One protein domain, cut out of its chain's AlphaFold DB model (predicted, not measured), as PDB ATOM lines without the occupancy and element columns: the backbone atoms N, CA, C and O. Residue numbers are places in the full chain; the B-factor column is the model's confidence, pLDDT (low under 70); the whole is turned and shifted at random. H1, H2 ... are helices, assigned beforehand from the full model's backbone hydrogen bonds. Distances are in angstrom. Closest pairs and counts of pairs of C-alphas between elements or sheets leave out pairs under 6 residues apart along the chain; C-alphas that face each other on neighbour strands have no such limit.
ATOM      1  N   SER A  11       9.951   7.423 116.145       58.56
ATOM      2  CA  SER A  11      11.256   6.776 116.081       58.56
ATOM      3  C   SER A  11      11.065   5.258 116.003       58.56
ATOM      4  O   SER A  11      10.606   4.605 116.938       58.56
ATOM      5  N   LEU A  12      11.379   4.674 114.842       68.31
ATOM      6  CA  LEU A  12      11.338   3.223 114.659       68.31
ATOM      7  C   LEU A  12      12.272   2.550 115.676       68.31
ATOM      8  O   LEU A  12      13.462   2.862 115.758       68.31
ATOM      9  N   GLN A  13      11.727   1.627 116.467       81.88
ATOM     10  CA  GLN A  13      12.472   0.969 117.536       81.88
ATOM     11  C   GLN A  13      13.510  -0.012 116.966       81.88
ATOM     12  O   GLN A  13      13.238  -0.780 116.036       81.88
ATOM     13  N   LYS A  14      14.721   0.013 117.534       85.62
ATOM     14  CA  LYS A  14      15.815  -0.903 117.176       85.62
ATOM     15  C   LYS A  14      15.594  -2.276 117.818       85.62
ATOM     16  O   LYS A  14      15.169  -2.361 118.963       85.62
ATOM     17  N   CYS A  15      15.962  -3.342 117.116       79.56
ATOM     18  CA  CYS A  15      15.884  -4.704 117.636       79.56
ATOM     19  C   CYS A  15      17.003  -4.957 118.658       79.56
ATOM     20  O   CYS A  15      18.187  -5.003 118.307       79.56
ATOM     21  N   GLU A  16      16.642  -5.140 119.925       75.88
ATOM     22  CA  GLU A  16      17.607  -5.458 120.983       75.88
ATOM     23  C   GLU A  16      18.215  -6.853 120.820       75.88
ATOM     24  O   GLU A  16      19.414  -7.039 121.040       75.88
ATOM     25  N   ASP A  17      17.421  -7.815 120.354       63.53
ATOM     26  CA  ASP A  17      17.887  -9.178 120.094       63.53
ATOM     27  C   ASP A  17      18.881  -9.219 118.935       63.53
ATOM     28  O   ASP A  17      19.836  -9.994 118.956       63.53
ATOM     29  N   PHE A  18      18.738  -8.327 117.951       66.12
ATOM     30  CA  PHE A  18      19.724  -8.173 116.887       66.12
ATOM     31  C   PHE A  18      21.061  -7.642 117.418       66.12
ATOM     32  O   PHE A  18      22.112  -8.155 117.038       66.12
ATOM     33  N   LYS A  19      21.048  -6.682 118.357       67.00
ATOM     34  CA  LYS A  19      22.281  -6.199 119.017       67.00
ATOM     35  C   LYS A  19      23.011  -7.318 119.762       67.00
ATOM     36  O   LYS A  19      24.239  -7.325 119.803       67.00
ATOM     37  N   LYS A  20      22.264  -8.276 120.314       61.22
ATOM     38  CA  LYS A  20      22.791  -9.473 120.990       61.22
ATOM     39  C   LYS A  20      23.131 -10.621 120.027       61.22
ATOM     40  O   LYS A  20      23.583 -11.664 120.480       61.22
ATOM     41  N   CYS A  21      22.972 -10.422 118.714       55.03
ATOM     42  CA  CYS A  21      23.149 -11.435 117.667       55.03
ATOM     43  C   CYS A  21      22.167 -12.626 117.736       55.03
ATOM     44  O   CYS A  21      22.469 -13.683 117.185       55.03
ATOM     45  N   CYS A  22      21.002 -12.456 118.363       50.94
ATOM     46  CA  CYS A  22      19.985 -13.498 118.548       50.94
ATOM     47  C   CYS A  22      18.803 -13.387 117.569       50.94
ATOM     48  O   CYS A  22      18.061 -14.348 117.396       50.94
ATOM     49  N   CYS A  23      18.618 -12.237 116.912       57.25
ATOM     50  CA  CYS A  23      17.554 -12.063 115.922       57.25
ATOM     51  C   CYS A  23      18.035 -12.414 114.507       57.25
ATOM     52  O   CYS A  23      18.921 -11.752 113.962       57.25
ATOM     53  N   THR A  24      17.416 -13.429 113.898       61.00
ATOM     54  CA  THR A  24      17.667 -13.865 112.510       61.00
ATOM     55  C   THR A  24      16.507 -13.557 111.562       61.00
ATOM     56  O   THR A  24      16.612 -13.813 110.363       61.00
ATOM     57  N   ASN A  25      15.411 -12.986 112.073       68.62
ATOM     58  CA  ASN A  25      14.236 -12.677 111.270       68.62
ATOM     59  C   ASN A  25      14.523 -11.507 110.308       68.62
ATOM     60  O   ASN A  25      14.710 -10.368 110.731       68.62
ATOM     61  N   LEU A  26      14.547 -11.789 109.004       69.62
ATOM     62  CA  LEU A  26      14.746 -10.790 107.944       69.62
ATOM     63  C   LEU A  26      13.547  -9.842 107.773       69.62
ATOM     64  O   LEU A  26      13.695  -8.756 107.213       69.62
ATOM     65  N   ASP A  27      12.383 -10.252 108.271       72.94
ATOM     66  CA  ASP A  27      11.128  -9.506 108.305       72.94
ATOM     67  C   ASP A  27      10.785  -9.080 109.745       72.94
ATOM     68  O   ASP A  27       9.622  -9.015 110.139       72.94
ATOM     69  N   CYS A  28      11.811  -8.818 110.564       74.44
ATOM     70  CA  CYS A  28      11.626  -8.348 111.933       74.44
ATOM     71  C   CYS A  28      10.860  -7.016 111.964       74.44
ATOM     72  O   CYS A  28      11.170  -6.089 111.215       74.44
ATOM     73  N   SER A  29       9.903  -6.897 112.890       77.50
ATOM     74  CA  SER A  29       9.131  -5.668 113.129       77.50
ATOM     75  C   SER A  29       9.979  -4.499 113.654       77.50
ATOM     76  O   SER A  29       9.501  -3.368 113.709       77.50
ATOM     77  N   PHE A  30      11.224  -4.769 114.054       82.50
ATOM     78  CA  PHE A  30      12.174  -3.807 114.603       82.50
ATOM     79  C   PHE A  30      13.371  -3.610 113.665       82.50
ATOM     80  O   PHE A  30      13.781  -4.525 112.950       82.50
ATOM     81  N   ILE A  31      13.994  -2.430 113.707       82.81
ATOM     82  CA  ILE A  31      15.144  -2.118 112.845       82.81
ATOM     83  C   ILE A  31      16.406  -2.838 113.322       82.81
ATOM     84  O   ILE A  31      16.791  -2.757 114.490       82.81
ATOM     85  N   HIS A  32      17.100  -3.483 112.390       81.12
ATOM     86  CA  HIS A  32      18.408  -4.093 112.588       81.12
ATOM     87  C   HIS A  32      19.525  -3.116 112.203       81.12
ATOM     88  O   HIS A  32      19.499  -2.485 111.149       81.12
ATOM     89  N   GLU A  33      20.543  -2.995 113.052       80.25
ATOM     90  CA  GLU A  33      21.683  -2.106 112.805       80.25
ATOM     91  C   GLU A  33      22.783  -2.829 112.021       80.25
ATOM     92  O   GLU A  33      23.751  -3.365 112.560       80.25
ATOM     93  N   TYR A  34      22.578  -2.892 110.713       81.94
ATOM     94  CA  TYR A  34      23.453  -3.559 109.759       81.94
ATOM     95  C   TYR A  34      24.779  -2.819 109.504       81.94
ATOM     96  O   TYR A  34      24.856  -1.595 109.592       81.94
ATOM     97  N   LYS A  35      25.826  -3.567 109.117       78.00
ATOM     98  CA  LYS A  35      27.113  -3.008 108.663       78.00
ATOM     99  C   LYS A  35      27.189  -2.996 107.133       78.00
ATOM    100  O   LYS A  35      27.253  -4.055 106.506       78.00
ATOM    101  N   TYR A  36      27.216  -1.802 106.553       82.31
ATOM    102  CA  TYR A  36      27.216  -1.578 105.105       82.31
ATOM    103  C   TYR A  36      28.630  -1.407 104.548       82.31
ATOM    104  O   TYR A  36      29.528  -0.907 105.226       82.31
ATOM    105  N   CYS A  37      28.844  -1.839 103.306       84.06
ATOM    106  CA  CYS A  37      30.128  -1.703 102.634       84.06
ATOM    107  C   CYS A  37      30.297  -0.285 102.070       84.06
ATOM    108  O   CYS A  37      29.682   0.063 101.063       84.06
ATOM    109  N   TYR A  38      31.188   0.504 102.672       79.69
ATOM    110  CA  TYR A  38      31.516   1.853 102.198       79.69
ATOM    111  C   TYR A  38      32.047   1.862 100.754       79.69
ATOM    112  O   TYR A  38      31.632   2.674  99.931       79.69
ATOM    113  N   ASN A  39      32.923   0.914 100.417       81.38
ATOM    114  CA  ASN A  39      33.501   0.814  99.075       81.38
ATOM    115  C   ASN A  39      32.434   0.475  98.023       81.38
ATOM    116  O   ASN A  39      32.473   0.990  96.912       81.38
ATOM    117  N   TYR A  40      31.435  -0.344  98.368       87.94
ATOM    118  CA  TYR A  40      30.328  -0.641  97.455       87.94
ATOM    119  C   TYR A  40      29.464   0.597  97.198       87.94
ATOM    120  O   TYR A  40      29.095   0.867  96.061       87.94
ATOM    121  N   GLN A  41      29.208   1.402  98.233       82.62
ATOM    122  CA  GLN A  41      28.467   2.659  98.097       82.62
ATOM    123  C   GLN A  41      29.190   3.699  97.232       82.62
ATOM    124  O   GLN A  41      28.530   4.537  96.625       82.62
ATOM    125  N   ASN A  42      30.519   3.607  97.129       86.62
ATOM    126  CA  ASN A  42      31.348   4.428  96.247       86.62
ATOM    127  C   ASN A  42      31.732   3.710  94.937       86.62
ATOM    128  O   ASN A  42      32.638   4.155  94.242       86.62
ATOM    129  N   ALA A  43      31.061   2.601  94.601       85.62
ATOM    130  CA  ALA A  43      31.275   1.806  93.387       85.62
ATOM    131  C   ALA A  43      32.706   1.248  93.195       85.62
ATOM    132  O   ALA A  43      33.114   0.950  92.076       85.62
ATOM    133  N   THR A  44      33.467   1.058  94.277       87.38
ATOM    134  CA  THR A  44      34.840   0.517  94.253       87.38
ATOM    135  C   THR A  44      34.957  -0.912  94.791       87.38
ATOM    136  O   THR A  44      36.019  -1.524  94.682       87.38
ATOM    137  N   CYS A  45      33.890  -1.480  95.369       80.94
ATOM    138  CA  CYS A  45      33.899  -2.855  95.876       80.94
ATOM    139  C   CYS A  45      33.357  -3.861  94.856       80.94
ATOM    140  O   CYS A  45      32.168  -3.842  94.545       80.94
ATOM    141  N   ASN A  46      34.202  -4.814  94.453       86.56
ATOM    142  CA  ASN A  46      33.833  -5.942  93.586       86.56
ATOM    143  C   ASN A  46      33.980  -7.309  94.287       86.56
ATOM    144  O   ASN A  46      33.871  -8.362  93.656       86.56
ATOM    145  N   GLU A  47      34.248  -7.299  95.596       77.94
ATOM    146  CA  GLU A  47      34.538  -8.496  96.384       77.94
ATOM    147  C   GLU A  47      33.280  -9.364  96.551       77.94
ATOM    148  O   GLU A  47      32.313  -8.970  97.207       77.94
ATOM    149  N   LYS A  48      33.294 -10.581  95.993       74.50
ATOM    150  CA  LYS A  48      32.143 -11.506  96.041       74.50
ATOM    151  C   LYS A  48      31.843 -11.987  97.467       74.50
ATOM    152  O   LYS A  48      30.683 -12.193  97.829       74.50
ATOM    153  N   ASN A  49      32.878 -12.097  98.301       70.25
ATOM    154  CA  ASN A  49      32.785 -12.526  99.697       70.25
ATOM    155  C   ASN A  49      32.935 -11.367 100.692       70.25
ATOM    156  O   ASN A  49      33.402 -11.563 101.811       70.25
ATOM    157  N   CYS A  50      32.515 -10.153 100.317       69.75
ATOM    158  CA  CYS A  50      32.631  -8.986 101.188       69.75
ATOM    159  C   CYS A  50      31.934  -9.225 102.544       69.75
ATOM    160  O   CYS A  50      30.755  -9.594 102.558       69.75
ATOM    161  N   PRO A  51      32.603  -9.004 103.689       65.38
ATOM    162  CA  PRO A  51      32.003  -9.225 105.008       65.38
ATOM    163  C   PRO A  51      30.920  -8.191 105.362       65.38
ATOM    164  O   PRO A  51      30.205  -8.361 106.350       65.38
ATOM    165  N   PHE A  52      30.806  -7.122 104.571       78.75
ATOM    166  CA  PHE A  52      29.833  -6.047 104.730       78.75
ATOM    167  C   PHE A  52      28.734  -6.137 103.667       78.75
ATOM    168  O   PHE A  52      28.936  -6.709 102.596       78.75
ATOM    169  N   LEU A  53      27.572  -5.554 103.959       83.06
ATOM    170  CA  LEU A  53      26.406  -5.586 103.074       83.06
ATOM    171  C   LEU A  53      26.593  -4.682 101.858       83.06
ATOM    172  O   LEU A  53      26.906  -3.497 102.005       83.06
ATOM    173  N   HIS A  54      26.352  -5.221 100.665       88.12
ATOM    174  CA  HIS A  54      26.341  -4.456  99.421       88.12
ATOM    175  C   HIS A  54      24.946  -3.890  99.145       88.12
ATOM    176  O   HIS A  54      24.153  -4.457  98.397       88.12
ATOM    177  N   CYS A  55      24.643  -2.737  99.734       87.38
ATOM    178  CA  CYS A  55      23.467  -1.958  99.357       87.38
ATOM    179  C   CYS A  55      23.862  -0.527  99.003       87.38
ATOM    180  O   CYS A  55      24.879  -0.005  99.469       87.38
ATOM    181  N   THR A  56      23.037   0.118  98.189       84.19
ATOM    182  CA  THR A  56      23.208   1.539  97.875       84.19
ATOM    183  C   THR A  56      22.920   2.406  99.105       84.19
ATOM    184  O   THR A  56      22.212   1.993 100.030       84.19
ATOM    185  N   SER A  57      23.442   3.632  99.122       78.62
ATOM    186  CA  SER A  57      23.142   4.616 100.176       78.62
ATOM    187  C   SER A  57      21.643   4.941 100.253       78.62
ATOM    188  O   SER A  57      21.094   5.103 101.342       78.62
ATOM    189  N   VAL A  58      20.956   4.953  99.106       81.69
ATOM    190  CA  VAL A  58      19.502   5.158  99.009       81.69
ATOM    191  C   VAL A  58      18.729   4.009  99.659       81.69
ATOM    192  O   VAL A  58      17.795   4.249 100.424       81.69
ATOM    193  N   GLU A  59      19.117   2.756  99.399       81.75
ATOM    194  CA  GLU A  59      18.495   1.586 100.034       81.75
ATOM    195  C   GLU A  59      18.719   1.567 101.547       81.75
ATOM    196  O   GLU A  59      17.772   1.318 102.295       81.75
ATOM    197  N   GLN A  60      19.939   1.881 101.999       83.44
ATOM    198  CA  GLN A  60      20.250   2.019 103.423       83.44
ATOM    199  C   GLN A  60      19.336   3.062 104.074       83.44
ATOM    200  O   GLN A  60      18.705   2.780 105.092       83.44
ATOM    201  N   TYR A  61      19.247   4.257 103.483       77.19
ATOM    202  CA  TYR A  61      18.418   5.337 104.013       77.19
ATOM    203  C   TYR A  61      16.940   4.937 104.065       77.19
ATOM    204  O   TYR A  61      16.288   5.099 105.095       77.19
ATOM    205  N   ARG A  62      16.415   4.322 102.996       76.31
ATOM    206  CA  ARG A  62      15.033   3.823 102.952       76.31
ATOM    207  C   ARG A  62      14.757   2.823 104.071       76.31
ATOM    208  O   ARG A  62      13.709   2.912 104.709       76.31
ATOM    209  N   TYR A  63      15.667   1.887 104.310       79.81
ATOM    210  CA  TYR A  63      15.507   0.901 105.371       79.81
ATOM    211  C   TYR A  63      15.504   1.552 106.759       79.81
ATOM    212  O   TYR A  63      14.599   1.290 107.545       79.81
ATOM    213  N   ILE A  64      16.448   2.455 107.036       75.00
ATOM    214  CA  ILE A  64      16.532   3.159 108.327       75.00
ATOM    215  C   ILE A  64      15.275   4.003 108.587       75.00
ATOM    216  O   ILE A  64      14.783   4.036 109.710       75.00
ATOM    217  N   MET A  65      14.730   4.647 107.554       73.56
ATOM    218  CA  MET A  65      13.565   5.526 107.688       73.56
ATOM    219  C   MET A  65      12.229   4.784 107.752       73.56
ATOM    220  O   MET A  65      11.276   5.302 108.325       73.56
ATOM    221  N   THR A  66      12.120   3.606 107.127       79.88
ATOM    222  CA  THR A  66      10.827   2.909 106.972       79.88
ATOM    223  C   THR A  66      10.750   1.565 107.683       79.88
ATOM    224  O   THR A  66       9.656   1.022 107.821       79.88
ATOM    225  N   GLY A  67      11.887   0.985 108.071       74.12
ATOM    226  CA  GLY A  67      11.993  -0.380 108.590       74.12
ATOM    227  C   GLY A  67      11.727  -1.473 107.550       74.12
ATOM    228  O   GLY A  67      11.842  -2.653 107.864       74.12
ATOM    229  N   LYS A  68      11.393  -1.116 106.301       77.81
ATOM    230  CA  LYS A  68      11.038  -2.078 105.251       77.81
ATOM    231  C   LYS A  68      12.285  -2.560 104.521       77.81
ATOM    232  O   LYS A  68      12.979  -1.767 103.881       77.81
ATOM    233  N   THR A  69      12.559  -3.857 104.606       77.69
ATOM    234  CA  THR A  69      13.679  -4.494 103.908       77.69
ATOM    235  C   THR A  69      13.387  -4.623 102.411       77.69
ATOM    236  O   THR A  69      12.279  -4.968 102.002       77.69
ATOM    237  N   THR A  70      14.380  -4.320 101.571       82.75
ATOM    238  CA  THR A  70      14.325  -4.618 100.132       82.75
ATOM    239  C   THR A  70      14.788  -6.049  99.876       82.75
ATOM    240  O   THR A  70      15.523  -6.623 100.679       82.75
ATOM    241  N   GLU A  71      14.413  -6.616  98.729       83.25
ATOM    242  CA  GLU A  71      14.854  -7.962  98.338       83.25
ATOM    243  C   GLU A  71      16.387  -8.069  98.264       83.25
ATOM    244  O   GLU A  71      16.984  -9.040  98.728       83.25
ATOM    245  N   ASN A  72      17.045  -7.018  97.763       85.56
ATOM    246  CA  ASN A  72      18.502  -6.930  97.726       85.56
ATOM    247  C   ASN A  72      19.115  -6.941  99.138       85.56
ATOM    248  O   ASN A  72      20.062  -7.682  99.397       85.56
ATOM    249  N   LEU A  73      18.534  -6.188 100.080       83.25
ATOM    250  CA  LEU A  73      18.994  -6.179 101.468       83.25
ATOM    251  C   LEU A  73      18.827  -7.560 102.119       83.25
ATOM    252  O   LEU A  73      19.755  -8.033 102.768       83.25
ATOM    253  N   LYS A  74      17.697  -8.247 101.899       83.88
ATOM    254  CA  LYS A  74      17.481  -9.619 102.397       83.88
ATOM    255  C   LYS A  74      18.533 -10.588 101.862       83.88
ATOM    256  O   LYS A  74      19.133 -11.338 102.633       83.88
ATOM    257  N   LYS A  75      18.798 -10.530 100.555       83.44
ATOM    258  CA  LYS A  75      19.810 -11.353  99.884       83.44
ATOM    259  C   LYS A  75      21.208 -11.116 100.456       83.44
ATOM    260  O   LYS A  75      21.913 -12.072 100.773       83.44
ATOM    261  N   GLU A  76      21.598  -9.859 100.626       82.44
ATOM    262  CA  GLU A  76      22.908  -9.489 101.164       82.44
ATOM    263  C   GLU A  76      23.059  -9.861 102.645       82.44
ATOM    264  O   GLU A  76      24.125 -10.323 103.068       82.44
ATOM    265  N   VAL A  77      21.993  -9.740 103.442       77.81
ATOM    266  CA  VAL A  77      21.988 -10.230 104.827       77.81
ATOM    267  C   VAL A  77      22.152 -11.744 104.839       77.81
ATOM    268  O   VAL A  77      23.025 -12.237 105.544       77.81
ATOM    269  N   GLY A  78      21.441 -12.486 103.989       73.62
ATOM    270  CA  GLY A  78      21.663 -13.925 103.812       73.62
ATOM    271  C   GLY A  78      23.119 -14.265 103.461       73.62
ATOM    272  O   GLY A  78      23.731 -15.112 104.112       73.62
ATOM    273  N   ARG A  79      23.718 -13.545 102.505       75.06
ATOM    274  CA  ARG A  79      25.119 -13.726 102.081       75.06
ATOM    275  C   ARG A  79      26.109 -13.490 103.225       75.06
ATOM    276  O   ARG A  79      27.029 -14.278 103.429       75.06
ATOM    277  N   THR A  80      25.925 -12.420 103.993       62.38
ATOM    278  CA  THR A  80      26.796 -12.067 105.132       62.38
ATOM    279  C   THR A  80      26.510 -12.893 106.393       62.38
ATOM    280  O   THR A  80      27.370 -13.020 107.266       62.38
ATOM    281  N   LEU A  81      25.324 -13.496 106.514       59.66
ATOM    282  CA  LEU A  81      25.023 -14.509 107.528       59.66
ATOM    283  C   LEU A  81      25.760 -15.822 107.235       59.66
ATOM    284  O   LEU A  81      26.279 -16.439 108.163       59.66
ATOM    285  N   GLN A  82      25.858 -16.195 105.958       48.50
ATOM    286  CA  GLN A  82      26.578 -17.380 105.484       48.50
ATOM    287  C   GLN A  82      28.108 -17.199 105.508       48.50
ATOM    288  O   GLN A  82      28.840 -18.172 105.688       48.50
ATOM    289  N   ASN A  83      28.609 -15.961 105.407       47.28
ATOM    290  CA  ASN A  83      30.039 -15.657 105.501       47.28
ATOM    291  C   ASN A  83      30.514 -15.488 106.964       47.28
ATOM    292  O   ASN A  83      30.467 -14.416 107.564       47.28
ATOM    293  N   THR A  84      30.987 -16.599 107.539       49.19
ATOM    294  CA  THR A  84      32.197 -16.697 108.392       49.19
ATOM    295  C   THR A  84      32.325 -15.866 109.679       49.19
ATOM    296  O   THR A  84      33.400 -15.858 110.277       49.19
ATOM    297  N   ASN A  85      31.270 -15.235 110.193       55.84
ATOM    298  CA  ASN A  85      31.318 -14.545 111.493       55.84
ATOM    299  C   ASN A  85      30.878 -15.414 112.678       55.84
ATOM    300  O   ASN A  85      30.469 -14.877 113.698       55.84
ATOM    301  N   ILE A  86      30.961 -16.744 112.580       61.16
ATOM    302  CA  ILE A  86      30.696 -17.641 113.715       61.16
ATOM    303  C   ILE A  86      31.970 -17.765 114.556       61.16
ATOM    304  O   ILE A  86      33.066 -18.001 114.045       61.16
ATOM    305  N   CYS A  87      31.836 -17.584 115.865       64.62
ATOM    306  CA  CYS A  87      32.917 -17.776 116.816       64.62
ATOM    307  C   CYS A  87      33.259 -19.267 116.910       64.62
ATOM    308  O   CYS A  87      32.511 -20.042 117.506       64.62
ATOM    309  N   GLY A  88      34.395 -19.665 116.330       62.91
ATOM    310  CA  GLY A  88      34.895 -21.041 116.417       62.91
ATOM    311  C   GLY A  88      35.115 -21.491 117.864       62.91
ATOM    312  O   GLY A  88      34.748 -22.605 118.221       62.91
ATOM    313  N   ASP A  89      35.603 -20.590 118.721       74.75
ATOM    314  CA  ASP A  89      35.809 -20.878 120.143       74.75
ATOM    315  C   ASP A  89      34.478 -21.143 120.863       74.75
ATOM    316  O   ASP A  89      34.396 -22.000 121.734       74.75
ATOM    317  N   PHE A  90      33.407 -20.429 120.501       70.88
ATOM    318  CA  PHE A  90      32.091 -20.644 121.107       70.88
ATOM    319  C   PHE A  90      31.438 -21.925 120.592       70.88
ATOM    320  O   PHE A  90      30.862 -22.666 121.378       70.88
ATOM    321  N   LYS A  91      31.605 -22.237 119.300       63.91
ATOM    322  CA  LYS A  91      31.184 -23.516 118.707       63.91
ATOM    323  C   LYS A  91      31.780 -24.721 119.453       63.91
ATOM    324  O   LYS A  91      31.127 -25.750 119.566       63.91
ATOM    325  N   ASN A  92      32.994 -24.569 119.980       71.31
ATOM    326  CA  ASN A  92      33.704 -25.593 120.747       71.31
ATOM    327  C   ASN A  92      33.537 -25.439 122.274       71.31
ATOM    328  O   ASN A  92      34.280 -26.058 123.030       71.31
ATOM    329  N   ASN A  93      32.596 -24.606 122.741       70.00
ATOM    330  CA  ASN A  93      32.333 -24.321 124.161       70.00
ATOM    331  C   ASN A  93      33.539 -23.783 124.966       70.00
ATOM    332  O   ASN A  93      33.582 -23.897 126.188       70.00
ATOM    333  N   VAL A  94      34.514 -23.154 124.304       79.00
ATOM    334  CA  VAL A  94      35.737 -22.607 124.926       79.00
ATOM    335  C   VAL A  94      35.806 -21.078 124.921       79.00
ATOM    336  O   VAL A  94      36.688 -20.503 125.563       79.00
ATOM    337  N   CYS A  95      34.879 -20.376 124.258       78.19
ATOM    338  CA  CYS A  95      34.875 -18.911 124.293       78.19
ATOM    339  C   CYS A  95      34.424 -18.377 125.661       78.19
ATOM    340  O   CYS A  95      33.248 -18.447 126.006       78.19
ATOM    341  N   LYS A  96      35.355 -17.766 126.403       83.19
ATOM    342  CA  LYS A  96      35.103 -17.092 127.694       83.19
ATOM    343  C   LYS A  96      34.994 -15.565 127.585       83.19
ATOM    344  O   LYS A  96      34.943 -14.875 128.599       83.19
ATOM    345  N   ARG A  97      35.012 -15.013 126.366       78.44
ATOM    346  CA  ARG A  97      34.957 -13.559 126.143       78.44
ATOM    347  C   ARG A  97      33.553 -13.054 126.486       78.44
ATOM    348  O   ARG A  97      32.587 -13.512 125.883       78.44
ATOM    349  N   SER A  98      33.457 -12.096 127.407       65.06
ATOM    350  CA  SER A  98      32.194 -11.446 127.795       65.06
ATOM    351  C   SER A  98      31.576 -10.631 126.655       65.06
ATOM    352  O   SER A  98      30.359 -10.527 126.559       65.06
ATOM    353  N   ILE A  99      32.414 -10.098 125.760       60.81
ATOM    354  CA  ILE A  99      32.013  -9.393 124.541       60.81
ATOM    355  C   ILE A  99      32.820  -9.991 123.385       60.81
ATOM    356  O   ILE A  99      34.015  -9.728 123.245       60.81
ATOM    357  N   CYS A 100      32.200 -10.861 122.584       58.72
ATOM    358  CA  CYS A 100      32.856 -11.470 121.430       58.72
ATOM    359  C   CYS A 100      32.475 -10.744 120.138       58.72
ATOM    360  O   CYS A 100      31.300 -10.621 119.808       58.72
ATOM    361  N   ASN A 101      33.478 -10.340 119.356       54.75
ATOM    362  CA  ASN A 101      33.277  -9.724 118.038       54.75
ATOM    363  C   ASN A 101      32.814 -10.725 116.961       54.75
ATOM    364  O   ASN A 101      32.596 -10.338 115.814       54.75
ATOM    365  N   ARG A 102      32.693 -12.012 117.315       58.56
ATOM    366  CA  ARG A 102      32.202 -13.098 116.461       58.56
ATOM    367  C   ARG A 102      30.919 -13.672 117.071       58.56
ATOM    368  O   ARG A 102      30.799 -13.768 118.288       58.56
ATOM    369  N   ARG A 103      29.967 -14.082 116.233       59.72
ATOM    370  CA  ARG A 103      28.643 -14.577 116.637       59.72
ATOM    371  C   ARG A 103      28.747 -15.887 117.416       59.72
ATOM    372  O   ARG A 103      29.362 -16.848 116.954       59.72
ATOM    373  N   HIS A 104      28.121 -15.923 118.584       62.81
ATOM    374  CA  HIS A 104      27.988 -17.099 119.439       62.81
ATOM    375  C   HIS A 104      26.678 -17.812 119.093       62.81
ATOM    376  O   HIS A 104      25.611 -17.348 119.472       62.81
ATOM    377  N   VAL A 105      26.751 -18.908 118.336       54.00
ATOM    378  CA  VAL A 105      25.575 -19.709 117.961       54.00
ATOM    379  C   VAL A 105      25.612 -20.998 118.773       54.00
ATOM    380  O   VAL A 105      26.565 -21.767 118.632       54.00
ATOM    381  N   LYS A 106      24.627 -21.221 119.650       50.72
ATOM    382  CA  LYS A 106      24.460 -22.514 120.326       50.72
ATOM    383  C   LYS A 106      23.822 -23.477 119.334       50.72
ATOM    384  O   LYS A 106      22.797 -23.156 118.742       50.72
ATOM    385  N   LEU A 107      24.441 -24.640 119.138       50.69
ATOM    386  CA  LEU A 107      23.883 -25.694 118.283       50.69
ATOM    387  C   LEU A 107      22.506 -26.168 118.781       50.69
ATOM    388  O   LEU A 107      21.694 -26.582 117.964       50.69
ATOM    389  N   ASP A 108      22.231 -26.024 120.079       46.38
ATOM    390  CA  ASP A 108      20.972 -26.446 120.702       46.38
ATOM    391  C   ASP A 108      19.788 -25.493 120.437       46.38
ATOM    392  O   ASP A 108      18.642 -25.898 120.601       46.38
ATOM    393  N   ASP A 109      20.042 -24.260 119.975       43.53
ATOM    394  CA  ASP A 109      18.999 -23.293 119.572       43.53
ATOM    395  C   ASP A 109      18.708 -23.346 118.058       43.53
ATOM    396  O   ASP A 109      17.938 -22.541 117.524       43.53
TER     397      ASP A 109
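What this domain is: This is residues 11 to 109 of the 172 residues of the protein "zinc finger CCCH domain-containing protein 10-like" of Temnothorax curvispinosus (UniProt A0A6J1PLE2). This domain has little regular structure: five scattered helices, with long loops from H1 to H2 and from H2 to H3 and tight links from H3 to H4 and from H4 to H5, stand with H3 at one end and H5 with residues 92 to 96 at the other. H4, the longest helix, lies between these ends, about perpendicular to H3. The printed part has 99 residues, 34 of them in H1 to H5, in that order, and no named strand; its class is all helix. It is compact, with a radius of gyration of the C-alphas of 14.6 A and spans of 41 by 33 by 20 A.

Where its parts are: H1 is residues 16 to 19, beginning at C-alpha 16 (17.607, -5.458, 120.983). H2 is residues 38 to 41. H3, residues 57 to 66, is 14.2 A long, and H4, residues 71 to 82, 16.6 A. H5, residues 88 to 91, ends at C-alpha 91 (31.184, -23.516, 118.707).

How they stand to each other: H2 and H3 are close but not clearly touching, with the closest C-alphas, Gln 41 and Ser 57, 6.0 A apart. H3 and H4 are close but not clearly touching, about perpendicular at 82 degrees; their closest C-alphas, Glu 59 and Leu 73, are 7.9 A apart. H1 and H5 are apart from the other helices. In H3 and H4 every O i to N i+4 pair is within hydrogen-bond range; H1, H2 and H5 are too short for one.

The domain as a whole: The C-alphas farthest apart, Val 58 and Val 94, are 41.3 A apart. The printed part has no cut. The links H1 to H2 and H2 to H3 are long. Confidence is under 70 in 36 residues, among them 17 to 26, 80 to 88 and 98 to 109.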